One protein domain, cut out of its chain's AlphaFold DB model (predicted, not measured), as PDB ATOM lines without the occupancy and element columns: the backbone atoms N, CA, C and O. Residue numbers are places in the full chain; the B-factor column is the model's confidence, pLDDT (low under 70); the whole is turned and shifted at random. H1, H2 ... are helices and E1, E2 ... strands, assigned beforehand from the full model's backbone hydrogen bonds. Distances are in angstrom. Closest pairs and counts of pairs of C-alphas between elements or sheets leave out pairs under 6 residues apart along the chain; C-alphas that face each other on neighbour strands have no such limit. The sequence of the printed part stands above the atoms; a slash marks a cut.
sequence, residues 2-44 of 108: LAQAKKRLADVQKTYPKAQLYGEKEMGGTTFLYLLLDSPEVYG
ATOM      1  N   LEU A   2    -108.947  25.695  74.072       87.38
ATOM      2  CA  LEU A   2    -109.209  26.820  74.991       87.38
ATOM      3  C   LEU A   2    -108.994  28.217  74.365       87.38
ATOM      4  O   LEU A   2    -109.839  29.095  74.496       87.38
ATOM      5  N   ALA A   3    -107.902  28.413  73.619       89.31
ATOM      6  CA  ALA A   3    -107.619  29.689  72.949       89.31
ATOM      7  C   ALA A   3    -108.703  30.084  71.925       89.31
ATOM      8  O   ALA A   3    -109.098  31.245  71.838       89.31
ATOM      9  N   GLN A   4    -109.231  29.109  71.178       90.62
ATOM     10  CA  GLN A   4    -110.304  29.336  70.208       90.62
ATOM     11  C   GLN A   4    -111.634  29.646  70.907       90.62
ATOM     12  O   GLN A   4    -112.362  30.532  70.464       90.62
ATOM     13  N   ALA A   5    -111.913  28.973  72.026       90.69
ATOM     14  CA  ALA A   5    -113.077  29.245  72.862       90.69
ATOM     15  C   ALA A   5    -113.036  30.669  73.445       90.69
ATOM     16  O   ALA A   5    -114.025  31.387  73.355       90.69
ATOM     17  N   LYS A   6    -111.877  31.127  73.941       91.31
ATOM     18  CA  LYS A   6    -111.686  32.505  74.438       91.31
ATOM     19  C   LYS A   6    -111.865  33.555  73.343       91.31
ATOM     20  O   LYS A   6    -112.498  34.581  73.575       91.31
ATOM     21  N   LYS A   7    -111.374  33.277  72.130       94.06
ATOM     22  CA  LYS A   7    -111.605  34.150  70.971       94.06
ATOM     23  C   LYS A   7    -113.100  34.280  70.660       94.06
ATOM     24  O   LYS A   7    -113.591  35.388  70.494       94.06
ATOM     25  N   ARG A   8    -113.829  33.160  70.636       92.75
ATOM     26  CA  ARG A   8    -115.285  33.157  70.419       92.75
ATOM     27  C   ARG A   8    -116.049  33.842  71.551       92.75
ATOM     28  O   ARG A   8    -116.991  34.569  71.268       92.75
ATOM     29  N   LEU A   9    -115.625  33.656  72.798       92.88
ATOM     30  CA  LEU A   9    -116.195  34.341  73.956       92.88
ATOM     31  C   LEU A   9    -116.113  35.864  73.797       92.88
ATOM     32  O   LEU A   9    -117.114  36.540  74.004       92.88
ATOM     33  N   ALA A  10    -114.962  36.393  73.374       93.38
ATOM     34  CA  ALA A  10    -114.785  37.830  73.161       93.38
ATOM     35  C   ALA A  10    -115.721  38.397  72.078       93.38
ATOM     36  O   ALA A  10    -116.173  39.534  72.185       93.38
ATOM     37  N   ASP A  11    -116.038  37.613  71.045       93.38
ATOM     38  CA  ASP A  11    -117.010  38.015  70.026       93.38
ATOM     39  C   ASP A  11    -118.449  37.949  70.543       93.38
ATOM     40  O   ASP A  11    -119.233  38.860  70.292       93.38
ATOM     41  N   VAL A  12    -118.792  36.910  71.305       93.00
ATOM     42  CA  VAL A  12    -120.143  36.715  71.852       93.00
ATOM     43  C   VAL A  12    -120.456  37.709  72.972       93.00
ATOM     44  O   VAL A  12    -121.590  38.177  73.057       93.00
ATOM     45  N   GLN A  13    -119.464  38.116  73.770       93.19
ATOM     46  CA  GLN A  13    -119.641  39.117  74.829       93.19
ATOM     47  C   GLN A  13    -120.062  40.496  74.313       93.19
ATOM     48  O   GLN A  13    -120.662  41.266  75.060       93.19
ATOM     49  N   LYS A  14    -119.821  40.795  73.029       93.44
ATOM     50  CA  LYS A  14    -120.297  42.030  72.387       93.44
ATOM     51  C   LYS A  14    -121.826  42.095  72.320       93.44
ATOM     52  O   LYS A  14    -122.385  43.184  72.329       93.44
ATOM     53  N   THR A  15    -122.494  40.943  72.241       92.75
ATOM     54  CA  THR A  15    -123.962  40.833  72.168       92.75
ATOM     55  C   THR A  15    -124.561  40.340  73.485       92.75
ATOM     56  O   THR A  15    -125.644  40.773  73.866       92.75
ATOM     57  N   TYR A  16    -123.849  39.469  74.203       91.50
ATOM     58  CA  TYR A  16    -124.286  38.860  75.458       91.50
ATOM     59  C   TYR A  16    -123.271  39.158  76.570       91.50
ATOM     60  O   TYR A  16    -122.321  38.395  76.753       91.50
ATOM     61  N   PRO A  17    -123.446  40.240  77.352       90.06
ATOM     62  CA  PRO A  17    -122.439  40.690  78.320       90.06
ATOM     63  C   PRO A  17    -122.195  39.699  79.468       90.06
ATOM     64  O   PRO A  17    -121.149  39.742  80.106       90.06
ATOM     65  N   LYS A  18    -123.143  38.790  79.725       91.12
ATOM     66  CA  LYS A  18    -123.036  37.739  80.749       91.12
ATOM     67  C   LYS A  18    -122.447  36.425  80.225       91.12
ATOM     68  O   LYS A  18    -122.387  35.448  80.974       91.12
ATOM     69  N   ALA A  19    -122.030  36.381  78.960       92.44
ATOM     70  CA  ALA A  19    -121.490  35.171  78.373       92.44
ATOM     71  C   ALA A  19    -120.193  34.746  79.074       92.44
ATOM     72  O   ALA A  19    -119.305  35.565  79.338       92.44
ATOM     73  N   GLN A  20    -120.072  33.448  79.342       90.81
ATOM     74  CA  GLN A  20    -118.946  32.862  80.063       90.81
ATOM     75  C   GLN A  20    -118.605  31.465  79.543       90.81
ATOM     76  O   GLN A  20    -119.431  30.786  78.933       90.81
ATOM     77  N   LEU A  21    -117.367  31.033  79.787       91.31
ATOM     78  CA  LEU A  21    -116.930  29.672  79.495       91.31
ATOM     79  C   LEU A  21    -117.101  28.797  80.733       91.31
ATOM     80  O   LEU A  21    -116.454  29.022  81.752       91.31
ATOM     81  N   TYR A  22    -117.946  27.782  80.612       89.75
ATOM     82  CA  TYR A  22    -118.183  26.791  81.649       89.75
ATOM     83  C   TYR A  22    -117.309  25.556  81.410       89.75
ATOM     84  O   TYR A  22    -117.220  25.058  80.282       89.75
ATOM     85  N   GLY A  23    -116.651  25.076  82.470       87.38
ATOM     86  CA  GLY A  23    -115.744  23.924  82.417       87.38
ATOM     87  C   GLY A  23    -114.245  24.249  82.332       87.38
ATOM     88  O   GLY A  23    -113.422  23.345  82.398       87.38
ATOM     89  N   GLU A  24    -113.845  25.524  82.217       83.88
ATOM     90  CA  GLU A  24    -112.413  25.894  82.242       83.88
ATOM     91  C   GLU A  24    -111.804  25.726  83.642       83.88
ATOM     92  O   GLU A  24    -110.675  25.261  83.772       83.88
ATOM     93  N   LYS A  25    -112.544  26.125  84.681       80.75
ATOM     94  CA  LYS A  25    -112.074  26.143  86.078       80.75
ATOM     95  C   LYS A  25    -112.715  25.056  86.930       80.75
ATOM     96  O   LYS A  25    -112.121  24.595  87.902       80.75
ATOM     97  N   GLU A  26    -113.912  24.640  86.539       83.12
ATOM     98  CA  GLU A  26    -114.701  23.668  87.275       83.12
ATOM     99  C   GLU A  26    -113.978  22.323  87.354       83.12
ATOM    100  O   GLU A  26    -113.521  21.796  86.339       83.12
ATOM    101  N   MET A  27    -113.871  21.765  88.567       80.69
ATOM    102  CA  MET A  27    -113.325  20.421  88.820       80.69
ATOM    103  C   MET A  27    -111.888  20.200  88.300       80.69
ATOM    104  O   MET A  27    -111.510  19.070  87.992       80.69
ATOM    105  N   GLY A  28    -111.080  21.264  88.202       76.81
ATOM    106  CA  GLY A  28    -109.711  21.191  87.669       76.81
ATOM    107  C   GLY A  28    -109.622  21.231  86.139       76.81
ATOM    108  O   GLY A  28    -108.555  20.969  85.586       76.81
ATOM    109  N   GLY A  29    -110.721  21.584  85.468       80.25
ATOM    110  CA  GLY A  29    -110.829  21.656  84.017       80.25
ATOM    111  C   GLY A  29    -111.498  20.409  83.443       80.25
ATOM    112  O   GLY A  29    -111.069  19.277  83.667       80.25
ATOM    113  N   THR A  30    -112.560  20.611  82.670       84.00
ATOM    114  CA  THR A  30    -113.295  19.530  82.013       84.00
ATOM    115  C   THR A  30    -112.801  19.312  80.586       84.00
ATOM    116  O   THR A  30    -112.309  20.219  79.914       84.00
ATOM    117  N   THR A  31    -112.968  18.090  80.076       86.12
ATOM    118  CA  THR A  31    -112.647  17.762  78.674       86.12
ATOM    119  C   THR A  31    -113.499  18.565  77.686       86.12
ATOM    120  O   THR A  31    -113.029  18.926  76.607       86.12
ATOM    121  N   PHE A  32    -114.744  18.863  78.062       86.56
ATOM    122  CA  PHE A  32    -115.680  19.652  77.270       86.56
ATOM    123  C   PHE A  32    -115.816  21.049  77.854       86.56
ATOM    124  O   PHE A  32    -116.002  21.197  79.058       86.56
ATOM    125  N   LEU A  33    -115.750  22.059  76.993       89.69
ATOM    126  CA  LEU A  33    -115.935  23.460  77.353       89.69
ATOM    127  C   LEU A  33    -117.213  23.955  76.695       89.69
ATOM    128  O   LEU A  33    -117.372  23.816  75.481       89.69
ATOM    129  N   TYR A  34    -118.088  24.565  77.483       89.81
ATOM    130  CA  TYR A  34    -119.332  25.137  76.989       89.81
ATOM    131  C   TYR A  34    -119.247  26.656  77.009       89.81
ATOM    132  O   TYR A  34    -118.760  27.249  77.967       89.81
ATOM    133  N   LEU A  35    -119.725  27.287  75.940       91.44
ATOM    134  CA  LEU A  35    -119.905  28.730  75.887       91.44
ATOM    135  C   LEU A  35    -121.356  29.036  76.245       91.44
ATOM    136  O   LEU A  35    -122.259  28.760  75.454       91.44
ATOM    137  N   LEU A  36    -121.569  29.572  77.438       92.38
ATOM    138  CA  LEU A  36    -122.884  29.987  77.905       92.38
ATOM    139  C   LEU A  36    -123.110  31.454  77.557       92.38
ATOM    140  O   LEU A  36    -122.172  32.250  77.604       92.38
ATOM    141  N   LEU A  37    -124.353  31.812  77.228       92.06
ATOM    142  CA  LEU A  37    -124.738  33.200  76.940       92.06
ATOM    143  C   LEU A  37    -125.124  33.979  78.211       92.06
ATOM    144  O   LEU A  37    -125.096  35.206  78.210       92.06
ATOM    145  N   ASP A  38    -125.446  33.267  79.290       90.62
ATOM    146  CA  ASP A  38    -125.794  33.810  80.607       90.62
ATOM    147  C   ASP A  38    -125.181  32.929  81.719       90.62
ATOM    148  O   ASP A  38    -124.416  32.001  81.450       90.62
ATOM    149  N   SER A  39    -125.489  33.226  82.977       88.56
ATOM    150  CA  SER A  39    -125.073  32.462  84.151       88.56
ATOM    151  C   SER A  39    -125.451  30.970  84.069       88.56
ATOM    152  O   SER A  39    -126.484  30.625  83.489       88.56
ATOM    153  N   PRO A  40    -124.651  30.066  84.671       89.44
ATOM    154  CA  PRO A  40    -124.906  28.621  84.649       89.44
ATOM    155  C   PRO A  40    -126.280  28.240  85.213       89.44
ATOM    156  O   PRO A  40    -126.916  27.315  84.715       89.44
ATOM    157  N   GLU A  41    -126.766  29.009  86.189       87.50
ATOM    158  CA  GLU A  41    -128.051  28.832  86.873       87.50
ATOM    159  C   GLU A  41    -129.242  28.862  85.907       87.50
ATOM    160  O   GLU A  41    -130.157  28.049  86.032       87.50
ATOM    161  N   VAL A  42    -129.200  29.738  84.894       90.38
ATOM    162  CA  VAL A  42    -130.249  29.854  83.861       90.38
ATOM    163  C   VAL A  42    -130.371  28.567  83.045       90.38
ATOM    164  O   VAL A  42    -131.450  28.222  82.570       90.38
ATOM    165  N   TYR A  43    -129.269  27.832  82.912       88.06
ATOM    166  CA  TYR A  43    -129.205  26.563  82.195       88.06
ATOM    167  C   TYR A  43    -129.326  25.347  83.124       88.06
ATOM    168  O   TYR A  43    -129.138  24.218  82.674       88.06
ATOM    169  N   GLY A  44    -129.611  25.553  84.417       87.06
ATOM    170  CA  GLY A  44    -129.654  24.483  85.416       87.06
ATOM    171  C   GLY A  44    -128.289  23.842  85.691       87.06
ATOM    172  O   GLY A  44    -128.227  22.728  86.212       87.06
TER     173      GLY A  44
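Overview. This is residues 2 to 44 of the 108 residues of the protein "Formate dehydrogenase O beta subunit" of Desulfosporosinus sp. I2 (UniProt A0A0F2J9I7). A small two-stranded hairpin, E1 and E2, lies in the middle, with the helix H1 packed along one side of it and the one-turn helix H2 on the other side, away from H1. The long loop of the hairpin, residues 23 to 33, and the link of residues 13 to 19 reach out at the two ends of the longest axis. The printed part has 43 residues, with two named helices and two named strands in the order H1, E1, E2, H2; the sheet is E1 - E2, antiparallel. The class is mixed, helices and strands, with 21 residues, under half, in named elements. The whole is compact, with a radius of gyration of the C-alphas of 10.2 A, and flat, spanning 28 by 25 by 11 A.

Arrangement. E1, residues 20 to 22, and E2, residues 34 to 36, form an antiparallel hairpin at 143 degrees. N 22 and O 34 are 2.8 A apart and N 36 and O 20 are 2.9 A apart, within hydrogen-bond range. The closest C-alphas of H1, residues 2 to 12, and E1 are those of Leu 9 and Gln 20, 6.9 A apart. Those of H1 and E2 are Leu 9 and Leu 35, at 7.0 A. The closest C-alphas of E1 and H2, residues 40 to 43, are those of Tyr 22 and Pro 40, 7.6 A apart. H1 and H2 are apart. In H1 every O i to N i+4 pair is within hydrogen-bond range; H2 is too short for such a pair, and its one O i to N i+3 pair is within range.

Along the chain. E1 measures 6.3 A and E2 6.1 A from first to last C-alpha. H1 measures 15.1 A, from C-alpha 2 at (-109.209, 26.820, 74.991) to C-alpha 12 at (-120.143, 36.715, 71.852). H2 measures 5.4 A and ends at C-alpha 43, (-129.205, 26.563, 82.195).

Size, cuts and confidence. The two C-alphas farthest apart are those of Thr 15 and Gly 28, 28.8 A. The printed part has no cut. The link from E1 to E2 is long, with 11 residues. The mean pLDDT of the printed part is 89.1, and no printed residue is under 70.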